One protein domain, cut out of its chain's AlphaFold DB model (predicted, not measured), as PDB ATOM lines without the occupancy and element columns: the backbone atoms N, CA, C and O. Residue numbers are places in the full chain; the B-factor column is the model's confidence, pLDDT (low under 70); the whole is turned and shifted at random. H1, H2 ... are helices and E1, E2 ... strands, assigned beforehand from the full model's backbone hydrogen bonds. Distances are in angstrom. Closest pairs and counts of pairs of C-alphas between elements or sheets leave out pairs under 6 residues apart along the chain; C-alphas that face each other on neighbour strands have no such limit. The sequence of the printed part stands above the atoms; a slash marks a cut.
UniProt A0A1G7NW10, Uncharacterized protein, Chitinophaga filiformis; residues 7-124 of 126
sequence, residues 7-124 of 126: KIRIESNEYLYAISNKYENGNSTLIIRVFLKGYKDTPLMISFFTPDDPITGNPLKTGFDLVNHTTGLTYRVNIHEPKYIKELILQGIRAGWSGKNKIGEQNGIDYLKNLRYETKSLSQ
ATOM      1  N   LYS A   7     180.111 228.437 281.997       97.00
ATOM      2  CA  LYS A   7     180.503 229.795 281.598       97.00
ATOM      3  C   LYS A   7     179.404 230.786 281.946       97.00
ATOM      4  O   LYS A   7     178.228 230.448 281.829       97.00
ATOM      5  N   ILE A   8     179.784 231.997 282.330       97.56
ATOM      6  CA  ILE A   8     178.871 233.133 282.466       97.56
ATOM      7  C   ILE A   8     179.599 234.413 282.058       97.56
ATOM      8  O   ILE A   8     180.778 234.583 282.359       97.56
ATOM      9  N   ARG A   9     178.909 235.303 281.344       97.56
ATOM     10  CA  ARG A   9     179.428 236.623 280.981       97.56
ATOM     11  C   ARG A   9     178.748 237.670 281.849       97.56
ATOM     12  O   ARG A   9     177.522 237.680 281.944       97.56
ATOM     13  N   ILE A  10     179.542 238.521 282.485       96.50
ATOM     14  CA  ILE A  10     179.066 239.646 283.289       96.50
ATOM     15  C   ILE A  10     179.812 240.865 282.771       96.50
ATOM     16  O   ILE A  10     181.043 240.906 282.823       96.50
ATOM     17  N   GLU A  11     179.057 241.806 282.207       91.75
ATOM     18  CA  GLU A  11     179.600 242.950 281.471       91.75
ATOM     19  C   GLU A  11     180.578 242.487 280.366       91.75
ATOM     20  O   GLU A  11     180.247 241.647 279.517       91.75
ATOM     21  N   SER A  12     181.803 243.008 280.381       94.06
ATOM     22  CA  SER A  12     182.859 242.691 279.418       94.06
ATOM     23  C   SER A  12     183.683 241.456 279.796       94.06
ATOM     24  O   SER A  12     184.501 241.011 278.994       94.06
ATOM     25  N   ASN A  13     183.464 240.873 280.980       97.12
ATOM     26  CA  ASN A  13     184.268 239.774 281.505       97.12
ATOM     27  C   ASN A  13     183.569 238.415 281.336       97.12
ATOM     28  O   ASN A  13     182.371 238.264 281.589       97.12
ATOM     29  N   GLU A  14     184.335 237.398 280.932       98.12
ATOM     30  CA  GLU A  14     183.892 236.000 280.918       98.12
ATOM     31  C   GLU A  14     184.444 235.279 282.150       98.12
ATOM     32  O   GLU A  14     185.648 235.303 282.417       98.12
ATOM     33  N   TYR A  15     183.560 234.598 282.870       98.19
ATOM     34  CA  TYR A  15     183.880 233.814 284.052       98.19
ATOM     35  C   TYR A  15     183.603 232.334 283.804       98.19
ATOM     36  O   TYR A  15     182.654 231.955 283.109       98.19
ATOM     37  N   LEU A  16     184.433 231.491 284.407       97.69
ATOM     38  CA  LEU A  16     184.267 230.044 284.454       97.69
ATOM     39  C   LEU A  16     183.922 229.650 285.883       97.69
ATOM     40  O   LEU A  16     184.557 230.140 286.807       97.69
ATOM     41  N   TYR A  17     182.968 228.750 286.087       97.31
ATOM     42  CA  TYR A  17     182.624 228.316 287.436       97.31
ATOM     43  C   TYR A  17     182.295 226.831 287.536       97.31
ATOM     44  O   TYR A  17     181.845 226.198 286.579       97.31
ATOM     45  N   ALA A  18     182.524 226.277 288.720       95.75
ATOM     46  CA  ALA A  18     182.096 224.943 289.113       95.75
ATOM     47  C   ALA A  18     181.354 225.015 290.444       95.75
ATOM     48  O   ALA A  18     181.701 225.812 291.311       95.75
ATOM     49  N   ILE A  19     180.367 224.138 290.597       94.25
ATOM     50  CA  ILE A  19     179.638 223.928 291.845       94.25
ATOM     51  C   ILE A  19     179.894 222.481 292.256       94.25
ATOM     52  O   ILE A  19     179.791 221.573 291.427       94.25
ATOM     53  N   SER A  20     180.276 222.267 293.506       91.81
ATOM     54  CA  SER A  20     180.532 220.946 294.079       91.81
ATOM     55  C   SER A  20     179.966 220.874 295.483       91.81
ATOM     56  O   SER A  20     180.043 221.863 296.196       91.81
ATOM     57  N   ASN A  21     179.485 219.705 295.895       88.25
ATOM     58  CA  ASN A  21     179.054 219.475 297.269       88.25
ATOM     59  C   ASN A  21     180.061 218.582 297.992       88.25
ATOM     60  O   ASN A  21     180.612 217.658 297.387       88.25
ATOM     61  N   LYS A  22     180.271 218.854 299.276       87.44
ATOM     62  CA  LYS A  22     180.967 217.987 300.224       87.44
ATOM     63  C   LYS A  22     179.997 217.641 301.349       87.44
ATOM     64  O   LYS A  22     179.268 218.516 301.804       87.44
ATOM     65  N   TYR A  23     180.011 216.386 301.779       84.81
ATOM     66  CA  TYR A  23     179.211 215.894 302.894       84.81
ATOM     67  C   TYR A  23     180.155 215.418 303.993       84.81
ATOM     68  O   TYR A  23     181.084 214.660 303.710       84.81
ATOM     69  N   GLU A  24     179.964 215.905 305.215       82.38
ATOM     70  CA  GLU A  24     180.812 215.566 306.358       82.38
ATOM     71  C   GLU A  24     180.030 215.742 307.664       82.38
ATOM     72  O   GLU A  24     179.428 216.789 307.889       82.38
ATOM     73  N   ASN A  25     180.039 214.719 308.526       80.69
ATOM     74  CA  ASN A  25     179.430 214.744 309.864       80.69
ATOM     75  C   ASN A  25     177.976 215.261 309.892       80.69
ATOM     76  O   ASN A  25     177.637 216.098 310.725       80.69
ATOM     77  N   GLY A  26     177.132 214.810 308.956       75.94
ATOM     78  CA  GLY A  26     175.731 215.245 308.868       75.94
ATOM     79  C   GLY A  26     175.547 216.691 308.397       75.94
ATOM     80  O   GLY A  26     174.475 217.258 308.576       75.94
ATOM     81  N   ASN A  27     176.578 217.300 307.805       81.31
ATOM     82  CA  ASN A  27     176.508 218.625 307.201       81.31
ATOM     83  C   ASN A  27     176.832 218.581 305.711       81.31
ATOM     84  O   ASN A  27     177.701 217.829 305.255       81.31
ATOM     85  N   SER A  28     176.149 219.439 304.956       87.12
ATOM     86  CA  SER A  28     176.351 219.613 303.529       87.12
ATOM     87  C   SER A  28     176.976 220.970 303.252       87.12
ATOM     88  O   SER A  28     176.430 222.015 303.598       87.12
ATOM     89  N   THR A  29     178.119 220.967 302.575       90.69
ATOM     90  CA  THR A  29     178.765 222.191 302.095       90.69
ATOM     91  C   THR A  29     178.673 222.257 300.580       90.69
ATOM     92  O   THR A  29     179.328 221.477 299.883       90.69
ATOM     93  N   LEU A  30     177.892 223.202 300.056       92.44
ATOM     94  CA  LEU A  30     177.898 223.548 298.634       92.44
ATOM     95  C   LEU A  30     178.980 224.599 298.387       92.44
ATOM     96  O   LEU A  30     178.943 225.685 298.952       92.44
ATOM     97  N   ILE A  31     179.936 224.273 297.524       95.00
ATOM     98  CA  ILE A  31     181.111 225.088 297.212       95.00
ATOM     99  C   ILE A  31     181.022 225.552 295.764       95.00
ATOM    100  O   ILE A  31     180.952 224.735 294.839       95.00
ATOM    101  N   ILE A  32     181.109 226.859 295.560       96.75
ATOM    102  CA  ILE A  32     181.256 227.489 294.254       96.75
ATOM    103  C   ILE A  32     182.703 227.935 294.093       96.75
ATOM    104  O   ILE A  32     183.241 228.655 294.931       96.75
ATOM    105  N   ARG A  33     183.316 227.533 292.981       97.44
ATOM    106  CA  ARG A  33     184.603 228.073 292.532       97.44
ATOM    107  C   ARG A  33     184.376 228.872 291.270       97.44
ATOM    108  O   ARG A  33     183.899 228.297 290.291       97.44
ATOM    109  N   VAL A  34     184.733 230.150 291.277       98.00
ATOM    110  CA  VAL A  34     184.665 231.015 290.095       98.00
ATOM    111  C   VAL A  34     186.058 231.488 289.716       98.00
ATOM    112  O   VAL A  34     186.837 231.898 290.564       98.00
ATOM    113  N   PHE A  35     186.350 231.473 288.425       97.81
ATOM    114  CA  PHE A  35     187.591 231.931 287.824       97.81
ATOM    115  C   PHE A  35     187.273 233.011 286.797       97.81
ATOM    116  O   PHE A  35     186.317 232.876 286.027       97.81
ATOM    117  N   LEU A  36     188.103 234.046 286.723       98.00
ATOM    118  CA  LEU A  36     188.129 234.910 285.548       98.00
ATOM    119  C   LEU A  36     188.774 234.130 284.393       98.00
ATOM    120  O   LEU A  36     189.784 233.448 284.582       98.00
ATOM    121  N   LYS A  37     188.207 234.187 283.183       97.06
ATOM    122  CA  LYS A  37     188.786 233.490 282.026       97.06
ATOM    123  C   LYS A  37     190.237 233.941 281.815       97.06
ATOM    124  O   LYS A  37     190.513 235.128 281.696       97.06
ATOM    125  N   GLY A  38     191.151 232.973 281.758       95.81
ATOM    126  CA  GLY A  38     192.596 233.216 281.652       95.81
ATOM    127  C   GLY A  38     193.344 233.244 282.991       95.81
ATOM    128  O   GLY A  38     194.564 233.160 282.972       95.81
ATOM    129  N   TYR A  39     192.646 233.269 284.134       95.81
ATOM    130  CA  TYR A  39     193.242 233.316 285.477       95.81
ATOM    131  C   TYR A  39     192.686 232.180 286.345       95.81
ATOM    132  O   TYR A  39     191.579 232.267 286.878       95.81
ATOM    133  N   LYS A  40     193.434 231.073 286.456       91.88
ATOM    134  CA  LYS A  40     192.984 229.865 287.177       91.88
ATOM    135  C   LYS A  40     193.478 229.765 288.623       91.88
ATOM    136  O   LYS A  40     192.867 229.044 289.403       91.88
ATOM    137  N   ASP A  41     194.527 230.493 288.995       94.50
ATOM    138  CA  ASP A  41     195.197 230.326 290.298       94.50
ATOM    139  C   ASP A  41     194.589 231.178 291.425       94.50
ATOM    140  O   ASP A  41     194.996 231.097 292.587       94.50
ATOM    141  N   THR A  42     193.599 232.001 291.081       96.69
ATOM    142  CA  THR A  42     192.981 233.018 291.942       96.69
ATOM    143  C   THR A  42     191.450 232.899 291.974       96.69
ATOM    144  O   THR A  42     190.750 233.878 291.689       96.69
ATOM    145  N   PRO A  43     190.882 231.711 292.277       97.56
ATOM    146  CA  PRO A  43     189.436 231.552 292.305       97.56
ATOM    147  C   PRO A  43     188.781 232.378 293.411       97.56
ATOM    148  O   PRO A  43     189.299 232.473 294.522       97.56
ATOM    149  N   LEU A  44     187.579 232.871 293.129       98.38
ATOM    150  CA  LEU A  44     186.612 233.207 294.163       98.38
ATOM    151  C   LEU A  44     186.011 231.903 294.690       98.38
ATOM    152  O   LEU A  44     185.385 231.153 293.934       98.38
ATOM    153  N   MET A  45     186.221 231.644 295.976       98.12
ATOM    154  CA  MET A  45     185.675 230.500 296.700       98.12
ATOM    155  C   MET A  45     184.497 230.973 297.549       98.12
ATOM    156  O   MET A  45     184.673 231.872 298.367       98.12
ATOM    157  N   ILE A  46     183.314 230.392 297.354       98.00
ATOM    158  CA  ILE A  46     182.119 230.687 298.159       98.00
ATOM    159  C   ILE A  46     181.531 229.371 298.651       98.00
ATOM    160  O   ILE A  46     181.259 228.492 297.830       98.00
ATOM    161  N   SER A  47     181.279 229.266 299.953       95.38
ATOM    162  CA  SER A  47     180.744 228.050 300.563       95.38
ATOM    163  C   SER A  47     179.458 228.301 301.333       95.38
ATOM    164  O   SER A  47     179.347 229.246 302.111       95.38
ATOM    165  N   PHE A  48     178.480 227.429 301.111       92.88
ATOM    166  CA  PHE A  48     177.192 227.402 301.789       92.88
ATOM    167  C   PHE A  48     177.162 226.179 302.691       92.88
ATOM    168  O   PHE A  48     177.005 225.056 302.210       92.88
ATOM    169  N   PHE A  49     177.339 226.413 303.985       89.12
ATOM    170  CA  PHE A  49     177.207 225.381 304.998       89.12
ATOM    171  C   PHE A  49     175.747 225.285 305.435       89.12
ATOM    172  O   PHE A  49     175.169 226.272 305.893       89.12
ATOM    173  N   THR A  50     175.156 224.105 305.282       83.38
ATOM    174  CA  THR A  50     173.814 223.785 305.774       83.38
ATOM    175  C   THR A  50     173.852 222.431 306.481       83.38
ATOM    176  O   THR A  50     174.698 221.598 306.129       83.38
ATOM    177  N   PRO A  51     172.927 222.160 307.416       78.06
ATOM    178  CA  PRO A  51     172.645 220.789 307.830       78.06
ATOM    179  C   PRO A  51     172.433 219.910 306.589       78.06
ATOM    180  O   PRO A  51     171.886 220.372 305.580       78.06
ATOM    181  N   ASP A  52     172.963 218.689 306.614       67.62
ATOM    182  CA  ASP A  52     172.722 217.725 305.546       67.62
ATOM    183  C   ASP A  52     171.361 217.084 305.758       67.62
ATOM    184  O   ASP A  52     171.082 216.546 306.827       67.62
ATOM    185  N   ASP A  53     170.536 217.107 304.719       65.50
ATOM    186  CA  ASP A  53     169.343 216.284 304.664       65.50
ATOM    187  C   ASP A  53     169.709 214.999 303.897       65.50
ATOM    188  O   ASP A  53     170.031 215.075 302.705       65.50
ATOM    189  N   PRO A  54     169.682 213.811 304.532       59.12
ATOM    190  CA  PRO A  54     170.105 212.561 303.895       59.12
ATOM    191  C   PRO A  54     169.306 212.185 302.636       59.12
ATOM    192  O   PRO A  54     169.743 211.330 301.867       59.12
ATOM    193  N   ILE A  55     168.133 212.791 302.429       60.72
ATOM    194  CA  ILE A  55     167.195 212.473 301.348       60.72
ATOM    195  C   ILE A  55     167.343 213.473 300.191       60.72
ATOM    196  O   ILE A  55     167.375 213.084 299.023       60.72
ATOM    197  N   THR A  56     167.454 214.766 300.491       63.22
ATOM    198  CA  THR A  56     167.433 215.868 299.516       63.22
ATOM    199  C   THR A  56     168.808 216.507 299.287       63.22
ATOM    200  O   THR A  56     169.033 217.150 298.253       63.22
ATOM    201  N   GLY A  57     169.773 216.253 300.177       75.56
ATOM    202  CA  GLY A  57     171.113 216.834 300.170       75.56
ATOM    203  C   GLY A  57     171.096 218.328 300.502       75.56
ATOM    204  O   GLY A  57     170.227 218.813 301.216       75.56
ATOM    205  N   ASN A  58     172.054 219.093 299.963       79.62
ATOM    206  CA  ASN A  58     172.062 220.540 300.181       79.62
ATOM    207  C   ASN A  58     170.776 221.186 299.608       79.62
ATOM    208  O   ASN A  58     170.561 221.093 298.392       79.62
ATOM    209  N   PRO A  59     169.970 221.905 300.410       83.50
ATOM    210  CA  PRO A  59     168.684 222.471 299.985       83.50
ATOM    211  C   PRO A  59     168.829 223.475 298.831       83.50
ATOM    212  O   PRO A  59     167.972 223.585 297.950       83.50
ATOM    213  N   LEU A  60     169.966 224.170 298.760       88.69
ATOM    214  CA  LEU A  60     170.245 225.153 297.714       88.69
ATOM    215  C   LEU A  60     170.612 224.514 296.363       88.69
ATOM    216  O   LEU A  60     170.767 225.231 295.371       88.69
ATOM    217  N   LYS A  61     170.738 223.179 296.305       85.94
ATOM    218  CA  LYS A  61     171.002 222.412 295.079       85.94
ATOM    219  C   LYS A  61     169.757 222.276 294.195       85.94
ATOM    220  O   LYS A  61     169.852 222.362 292.972       85.94
ATOM    221  N   THR A  62     168.605 222.011 294.805       83.38
ATOM    222  CA  THR A  62     167.313 221.782 294.125       83.38
ATOM    223  C   THR A  62     166.372 222.980 294.245       83.38
ATOM    224  O   THR A  62     165.371 223.066 293.528       83.38
ATOM    225  N   GLY A  63     166.721 223.937 295.104       89.25
ATOM    226  CA  GLY A  63     165.975 225.159 295.327       89.25
ATOM    227  C   GLY A  63     165.290 225.150 296.683       89.25
ATOM    228  O   GLY A  63     164.577 224.202 297.004       89.25
ATOM    229  N   PHE A  64     165.471 226.229 297.435       90.44
ATOM    230  CA  PHE A  64     164.860 226.422 298.742       90.44
ATOM    231  C   PHE A  64     164.096 227.741 298.782       90.44
ATOM    232  O   PHE A  64     164.588 228.755 298.288       90.44
ATOM    233  N   ASP A  65     162.895 227.729 299.345       93.44
ATOM    234  CA  ASP A  65     162.029 228.901 299.355       93.44
ATOM    235  C   ASP A  65     162.482 229.876 300.450       93.44
ATOM    236  O   ASP A  65     162.452 229.568 301.641       93.44
ATOM    237  N   LEU A  66     162.939 231.058 300.031       94.31
ATOM    238  CA  LEU A  66     163.413 232.121 300.914       94.31
ATOM    239  C   LEU A  66     162.605 233.395 300.684       94.31
ATOM    240  O   LEU A  66     162.417 233.834 299.545       94.31
ATOM    241  N   VAL A  67     162.177 234.024 301.776       96.62
ATOM    242  CA  VAL A  67     161.547 235.349 301.747       96.62
ATOM    243  C   VAL A  67     162.618 236.400 301.475       96.62
ATOM    244  O   VAL A  67     163.673 236.388 302.109       96.62
ATOM    245  N   ASN A  68     162.366 237.309 300.535       97.44
ATOM    246  CA  ASN A  68     163.208 238.475 300.301       97.44
ATOM    247  C   ASN A  68     162.629 239.704 301.013       97.44
ATOM    248  O   ASN A  68     161.539 240.159 300.686       97.44
ATOM    249  N   HIS A  69     163.383 240.284 301.940       96.62
ATOM    250  CA  HIS A  69     162.965 241.428 302.751       96.62
ATOM    251  C   HIS A  69     162.835 242.741 301.975       96.62
ATOM    252  O   HIS A  69     162.232 243.679 302.484       96.62
ATOM    253  N   THR A  70     163.394 242.847 300.766       95.38
ATOM    254  CA  THR A  70     163.207 244.040 299.923       95.38
ATOM    255  C   THR A  70     161.857 244.018 299.223       95.38
ATOM    256  O   THR A  70     161.204 245.052 299.127       95.38
ATOM    257  N   THR A  71     161.444 242.858 298.705       96.50
ATOM    258  CA  THR A  71     160.204 242.739 297.920       96.50
ATOM    259  C   THR A  71     159.027 242.200 298.727       96.50
ATOM    260  O   THR A  71     157.890 242.318 298.283       96.50
ATOM    261  N   GLY A  72     159.281 241.585 299.885       96.00
ATOM    262  CA  GLY A  72     158.284 240.865 300.679       96.00
ATOM    263  C   GLY A  72     157.840 239.530 300.065       96.00
ATOM    264  O   GLY A  72     156.934 238.895 300.597       96.00
ATOM    265  N   LEU A  73     158.449 239.097 298.955       97.38
ATOM    266  CA  LEU A  73     158.051 237.895 298.217       97.38
ATOM    267  C   LEU A  73     158.950 236.698 298.535       97.38
ATOM    268  O   LEU A  73     160.139 236.844 298.824       97.38
ATOM    269  N   THR A  74     158.386 235.501 298.394       96.62
ATOM    270  CA  THR A  74     159.126 234.239 298.466       96.62
ATOM    271  C   THR A  74     159.694 233.877 297.099       96.62
ATOM    272  O   THR A  74     158.972 233.850 296.102       96.62
ATOM    273  N   TYR A  75     160.985 233.553 297.055       95.38
ATOM    274  CA  TYR A  75     161.650 233.039 295.863       95.38
ATOM    275  C   TYR A  75     162.248 231.672 296.143       95.38
ATOM    276  O   TYR A  75     162.914 231.476 297.159       95.38
ATOM    277  N   ARG A  76     162.109 230.764 295.179       94.38
ATOM    278  CA  ARG A  76     162.842 229.504 295.181       94.38
ATOM    279  C   ARG A  76     164.298 229.749 294.788       94.38
ATOM    280  O   ARG A  76     164.610 229.961 293.616       94.38
ATOM    281  N   VAL A  77     165.191 229.743 295.771       94.38
ATOM    282  CA  VAL A  77     166.623 230.008 295.599       94.38
ATOM    283  C   VAL A  77     167.371 228.718 295.298       94.38
ATOM    284  O   VAL A  77     167.582 227.889 296.179       94.38
ATOM    285  N   ASN A  78     167.800 228.566 294.044       94.06
ATOM    286  CA  ASN A  78     168.629 227.461 293.567       94.06
ATOM    287  C   ASN A  78     169.970 227.993 293.049       94.06
ATOM    288  O   ASN A  78     170.034 228.606 291.985       94.06
ATOM    289  N   ILE A  79     171.063 227.700 293.751       94.38
ATOM    290  CA  ILE A  79     172.399 228.236 293.444       94.38
ATOM    291  C   ILE A  79     172.938 227.759 292.084       94.38
ATOM    292  O   ILE A  79     173.819 228.395 291.507       94.38
ATOM    293  N   HIS A  80     172.388 226.687 291.508       92.75
ATOM    294  CA  HIS A  80     172.742 226.263 290.154       92.75
ATOM    295  C   HIS A  80     172.171 227.159 289.051       92.75
ATOM    296  O   HIS A  80     172.627 227.041 287.907       92.75
ATOM    297  N   GLU A  81     171.203 228.029 289.355       94.44
ATOM    298  CA  GLU A  81     170.655 228.965 288.380       94.44
ATOM    299  C   GLU A  81     171.637 230.117 288.103       94.44
ATOM    300  O   GLU A  81     172.134 230.756 289.040       94.44
ATOM    301  N   PRO A  82     171.881 230.464 286.822       94.88
ATOM    302  CA  PRO A  82     172.845 231.503 286.453       94.88
ATOM    303  C   PRO A  82     172.611 232.868 287.111       94.88
ATOM    304  O   PRO A  82     173.577 233.597 287.341       94.88
ATOM    305  N   LYS A  83     171.355 233.216 287.435       95.38
ATOM    306  CA  LYS A  83     171.013 234.493 288.077       95.38
ATOM    307  C   LYS A  83     171.681 234.643 289.448       95.38
ATOM    308  O   LYS A  83     172.247 235.694 289.721       95.38
ATOM    309  N   TYR A  84     171.720 233.584 290.260       96.12
ATOM    310  CA  TYR A  84     172.388 233.638 291.561       96.12
ATOM    311  C   TYR A  84     173.905 233.633 291.401       96.12
ATOM    312  O   TYR A  84     174.577 234.422 292.050       96.12
ATOM    313  N   ILE A  85     174.457 232.842 290.475       97.31
ATOM    314  CA  ILE A  85     175.901 232.867 290.187       97.31
ATOM    315  C   ILE A  85     176.374 234.273 289.813       97.31
ATOM    316  O   ILE A  85     177.410 234.717 290.308       97.31
ATOM    317  N   LYS A  86     175.603 234.998 288.993       98.00
ATOM    318  CA  LYS A  86     175.886 236.400 288.669       98.00
ATOM    319  C   LYS A  86     175.959 237.265 289.928       98.00
ATOM    320  O   LYS A  86     176.957 237.955 290.121       98.00
ATOM    321  N   GLU A  87     174.944 237.208 290.788       97.62
ATOM    322  CA  GLU A  87     174.899 238.009 292.018       97.62
ATOM    323  C   GLU A  87     176.052 237.698 292.977       97.62
ATOM    324  O   GLU A  87     176.648 238.606 293.559       97.62
ATOM    325  N   LEU A  88     176.418 236.423 293.107       97.75
ATOM    326  CA  LEU A  88     177.531 236.007 293.953       97.75
ATOM    327  C   LEU A  88     178.877 236.518 293.418       97.75
ATOM    328  O   LEU A  88     179.718 236.966 294.195       97.75
ATOM    329  N   ILE A  89     179.077 236.516 292.097       98.19
ATOM    330  CA  ILE A  89     180.280 237.092 291.481       98.19
ATOM    331  C   ILE A  89     180.344 238.600 291.734       98.19
ATOM    332  O   ILE A  89     181.387 239.105 292.146       98.19
ATOM    333  N   LEU A  90     179.230 239.315 291.550       98.06
ATOM    334  CA  LEU A  90     179.161 240.754 291.812       98.06
ATOM    335  C   LEU A  90     179.466 241.088 293.279       98.06
ATOM    336  O   LEU A  90     180.144 242.074 293.556       98.06
ATOM    337  N   GLN A  91     179.014 240.259 294.221       97.94
ATOM    338  CA  GLN A  91     179.383 240.405 295.630       97.94
ATOM    339  C   GLN A  91     180.861 240.119 295.894       97.94
ATOM    340  O   GLN A  91     181.490 240.890 296.607       97.94
ATOM    341  N   GLY A  92     181.439 239.081 295.281       97.81
ATOM    342  CA  GLY A  92     182.883 238.830 295.358       97.81
ATOM    343  C   GLY A  92     183.709 240.017 294.869       97.81
ATOM    344  O   GLY A  92     184.680 240.395 295.519       97.81
ATOM    345  N   ILE A  93     183.282 240.660 293.779       97.56
ATOM    346  CA  ILE A  93     183.915 241.884 293.270       97.56
ATOM    347  C   ILE A  93     183.819 243.021 294.292       97.56
ATOM    348  O   ILE A  93     184.827 243.658 294.590       97.56
ATOM    349  N   ARG A  94     182.642 243.234 294.895       97.06
ATOM    350  CA  ARG A  94     182.463 244.220 295.979       97.06
ATOM    351  C   ARG A  94     183.311 243.911 297.218       97.06
ATOM    352  O   ARG A  94     183.743 244.839 297.890       97.06
ATOM    353  N   ALA A  95     183.583 242.636 297.485       96.56
ATOM    354  CA  ALA A  95     184.469 242.175 298.553       96.56
ATOM    355  C   ALA A  95     185.971 242.249 298.189       96.56
ATOM    356  O   ALA A  95     186.815 241.807 298.965       96.56
ATOM    357  N   GLY A  96     186.325 242.800 297.021       97.19
ATOM    358  CA  GLY A  96     187.713 243.028 296.604       97.19
ATOM    359  C   GLY A  96     188.322 241.931 295.724       97.19
ATOM    360  O   GLY A  96     189.527 241.955 295.462       97.19
ATOM    361  N   TRP A  97     187.535 240.966 295.240       98.19
ATOM    362  CA  TRP A  97     188.015 239.995 294.254       98.19
ATOM    363  C   TRP A  97     188.004 240.577 292.835       98.19
ATOM    364  O   TRP A  97     186.968 240.954 292.304       98.19
ATOM    365  N   SER A  98     189.156 240.585 292.173       97.19
ATOM    366  CA  SER A  98     189.323 241.063 290.790       97.19
ATOM    367  C   SER A  98     189.458 239.935 289.762       97.19
ATOM    368  O   SER A  98     189.687 240.185 288.579       97.19
ATOM    369  N   GLY A  99     189.432 238.675 290.207       97.06
ATOM    370  CA  GLY A  99     189.811 237.527 289.383       97.06
ATOM    371  C   GLY A  99     191.316 237.333 289.220       97.06
ATOM    372  O   GLY A  99     191.730 236.237 288.855       97.06
ATOM    373  N   LYS A 100     192.135 238.348 289.531       97.19
ATOM    374  CA  LYS A 100     193.607 238.314 289.434       97.19
ATOM    375  C   LYS A 100     194.313 238.294 290.793       97.19
ATOM    376  O   LYS A 100     195.531 238.176 290.848       97.19
ATOM    377  N   ASN A 101     193.563 238.407 291.885       97.88
ATOM    378  CA  ASN A 101     194.052 238.337 293.260       97.88
ATOM    379  C   ASN A 101     193.328 237.234 294.036       97.88
ATOM    380  O   ASN A 101     192.206 236.849 293.702       97.88
ATOM    381  N   LYS A 102     193.971 236.747 295.099       95.44
ATOM    382  CA  LYS A 102     193.330 235.866 296.075       95.44
ATOM    383  C   LYS A 102     192.598 236.713 297.108       95.44
ATOM    384  O   LYS A 102     193.122 237.729 297.556       95.44
ATOM    385  N   ILE A 103     191.420 236.251 297.496       97.31
ATOM    386  CA  ILE A 103     190.741 236.677 298.718       97.31
ATOM    387  C   ILE A 103     190.420 235.428 299.543       97.31
ATOM    388  O   ILE A 103     190.527 234.310 299.031       97.31
ATOM    389  N   GLY A 104     190.065 235.605 300.816       96.50
ATOM    390  CA  GLY A 104     189.633 234.495 301.667       96.50
ATOM    391  C   GLY A 104     188.381 233.799 301.125       96.50
ATOM    392  O   GLY A 104     187.663 234.343 300.285       96.50
ATOM    393  N   GLU A 105     188.102 232.596 301.615       96.81
ATOM    394  CA  GLU A 105     186.846 231.910 301.320       96.81
ATOM    395  C   GLU A 105     185.655 232.707 301.862       96.81
ATOM    396  O   GLU A 105     185.691 233.229 302.974       96.81
ATOM    397  N   GLN A 106     184.620 232.842 301.039       97.62
ATOM    398  CA  GLN A 106     183.463 233.683 301.317       97.62
ATOM    399  C   GLN A 106     182.302 232.847 301.854       97.62
ATOM    400  O   GLN A 106     182.027 231.747 301.363       97.62
ATOM    401  N   ASN A 107     181.580 233.393 302.830       95.38
ATOM    402  CA  ASN A 107     180.394 232.754 303.386       95.38
ATOM    403  C   ASN A 107     179.169 233.018 302.493       95.38
ATOM    404  O   ASN A 107     178.667 234.139 302.399       95.38
ATOM    405  N   GLY A 108     178.659 231.965 301.854       94.44
ATOM    406  CA  GLY A 108     177.504 232.036 300.963       94.44
ATOM    407  C   GLY A 108     176.199 232.425 301.664       94.44
ATOM    408  O   GLY A 108     175.346 233.071 301.053       94.44
ATOM    409  N   ILE A 109     176.047 232.107 302.955       93.94
ATOM    410  CA  ILE A 109     174.873 232.525 303.735       93.94
ATOM    411  C   ILE A 109     174.855 234.046 303.894       93.94
ATOM    412  O   ILE A 109     173.811 234.672 303.712       93.94
ATOM    413  N   ASP A 110     176.007 234.664 304.151       95.31
ATOM    414  CA  ASP A 110     176.097 236.123 304.250       95.31
ATOM    415  C   ASP A 110     175.827 236.792 302.899       95.31
ATOM    416  O   ASP A 110     175.178 237.837 302.840       95.31
ATOM    417  N   TYR A 111     176.193 236.142 301.792       96.06
ATOM    418  CA  TYR A 111     175.848 236.630 300.458       96.06
ATOM    419  C   TYR A 111     174.331 236.612 300.212       96.06
ATOM    420  O   TYR A 111     173.804 237.547 299.606       96.06
ATOM    421  N   LEU A 112     173.604 235.601 300.699       95.50
ATOM    422  CA  LEU A 112     172.136 235.581 300.632       95.50
ATOM    423  C   LEU A 112     171.510 236.671 301.513       95.50
ATOM    424  O   LEU A 112     170.589 237.353 301.061       95.50
ATOM    425  N   LYS A 113     172.047 236.906 302.717       95.62
ATOM    426  CA  LYS A 113     171.608 238.014 303.584       95.62
ATOM    427  C   LYS A 113     171.829 239.379 302.932       95.62
ATOM    428  O   LYS A 113     170.958 240.243 303.008       95.62
ATOM    429  N   ASN A 114     172.949 239.571 302.234       96.38
ATOM    430  CA  ASN A 114     173.233 240.796 301.481       96.38
ATOM    431  C   ASN A 114     172.262 241.000 300.308       96.38
ATOM    432  O   ASN A 114     171.916 242.136 299.989       96.38
ATOM    433  N   LEU A 115     171.766 239.910 299.710       95.50
ATOM    434  CA  LEU A 115     170.650 239.930 298.751       95.50
ATOM    435  C   LEU A 115     169.279 240.065 299.423       95.50
ATOM    436  O   LEU A 115     168.257 240.023 298.742       95.50
ATOM    437  N   ARG A 116     169.258 240.277 300.743       96.81
ATOM    438  CA  ARG A 116     168.074 240.526 301.569       96.81
ATOM    439  C   ARG A 116     167.180 239.302 301.742       96.81
ATOM    440  O   ARG A 116     166.014 239.459 302.077       96.81
ATOM    441  N   TYR A 117     167.712 238.094 301.564       96.00
ATOM    442  CA  TYR A 117     166.984 236.868 301.886       96.00
ATOM    443  C   TYR A 117     167.002 236.567 303.389       96.00
ATOM    444  O   TYR A 117     168.026 236.733 304.054       96.00
ATOM    445  N   GLU A 118     165.878 236.079 303.911       94.62
ATOM    446  CA  GLU A 118     165.782 235.499 305.250       94.62
ATOM    447  C   GLU A 118     166.454 234.124 305.266       94.62
ATOM    448  O   GLU A 118     165.957 233.195 304.641       94.62
ATOM    449  N   THR A 119     167.583 233.975 305.962       91.88
ATOM    450  CA  THR A 119     168.384 232.739 305.917       91.88
ATOM    451  C   THR A 119     168.275 231.873 307.167       91.88
ATOM    452  O   THR A 119     168.904 230.818 307.203       91.88
ATOM    453  N   LYS A 120     167.535 232.284 308.211       87.88
ATOM    454  CA  LYS A 120     167.421 231.489 309.451       87.88
ATOM    455  C   LYS A 120     166.868 230.088 309.194       87.88
ATOM    456  O   LYS A 120     167.358 229.123 309.776       87.88
ATOM    457  N   SER A 121     165.928 229.970 308.260       80.69
ATOM    458  CA  SER A 121     165.347 228.694 307.840       80.69
ATOM    459  C   SER A 121     166.375 227.726 307.241       80.69
ATOM    460  O   SER A 121     166.212 226.524 307.397       80.69
ATOM    461  N   LEU A 122     167.474 228.209 306.641       81.69
ATOM    462  CA  LEU A 122     168.550 227.346 306.120       81.69
ATOM    463  C   LEU A 122     169.385 226.696 307.233       81.69
ATOM    464  O   LEU A 122     169.968 225.637 307.021       81.69
ATOM    465  N   SER A 123     169.458 227.333 308.405       65.06
ATOM    466  CA  SER A 123     170.163 226.816 309.588       65.06
ATOM    467  C   SER A 123     169.282 225.975 310.516       65.06
ATOM    468  O   SER A 123     169.796 225.378 311.454       65.06
ATOM    469  N   GLN A 124     167.970 225.945 310.272       59.66
ATOM    470  CA  GLN A 124     166.963 225.289 311.114       59.66
ATOM    471  C   GLN A 124     166.329 224.070 310.431       59.66
ATOM    472  O   GLN A 124     165.247 223.654 310.822       59.66
TER     473      GLN A 124
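This is residues 7 to 124 of the 126 residues of an uncharacterized protein of Chitinophaga filiformis (UniProt A0A1G7NW10). A long, strongly twisted sheet of four strands, E1 to E4, forms a wall with H2 packed over one of its faces and H3 beside E4. A small second sheet, the hairpin of E5 and E6, lies apart from the strands of this wall, and the short helices H1 and H4 each come near both sheets. The printed part has 118 residues, with E1 E2 E3 E4 H1 E5 E6 H2 H3 H4 along the chain; the class is mixed, helices and strands. Both sheets are antiparallel, in the orders E1 E2 E3 E4 and E5 E6. The whole is compact, with a radius of gyration of the C-alphas of 14.2 A and spans of 38 by 35 by 22 A.

E1 is residues 7 to 10, beginning at C-alpha 7 (180.503, 229.795, 281.598). E2 is residues 13 to 24, 34.9 A long; E3 is residues 27 to 36, 29.5 A; E4 is residues 39 to 51, 32.9 A, and bends by 59 degrees at residue 42. H1 is residues 59 to 62, E5 residues 64 to 67 and E6 residues 74 to 77. H2, residues 82 to 94, is 18.6 A long, from C-alpha 82 at (172.845, 231.503, 286.453). H3 is residues 108 to 114, and H4, residues 120 to 123, ends at C-alpha 123 (170.163, 226.816, 309.588).

E1 to E4 form a meander, each strand the antiparallel neighbour of the one before, with edge strands E1 and E4. N 8 and O 15 of E1 and E2 are 3.0 A apart, N 20 and O 31 of E2 and E3 2.9 A, and N 32 and O 46 of E3 and E4 2.8 A, within hydrogen-bond range. H2 and H3 are on one face of this sheet, making two layers, helices on one face of a sheet. The closest C-alphas of E4 and H2 are those of Leu 44 and Gly 92, 6.9 A apart. H3 has a height over the sheet of 7.4 A and is over none of its strands. H2 and H3 are close but not clearly touching, about perpendicular at 80 degrees, with C-alphas 88 and 111 closest at 6.7 A. H1 and H4 only graze the sheet. In the hairpin E5 and E6, N 66 and O 75 are 2.9 A apart. Every O i to N i+4 pair is within hydrogen-bond range in H2 and H3; H1 and H4 are too short for such a pair.

The C-alphas farthest apart, those of Ser 12 and Asn 25, are 41.5 A apart. The printed part has no cut. The link from H2 to H3, 13 residues, is long. Residues 52 to 56 and 123 to 124 have pLDDT under 70.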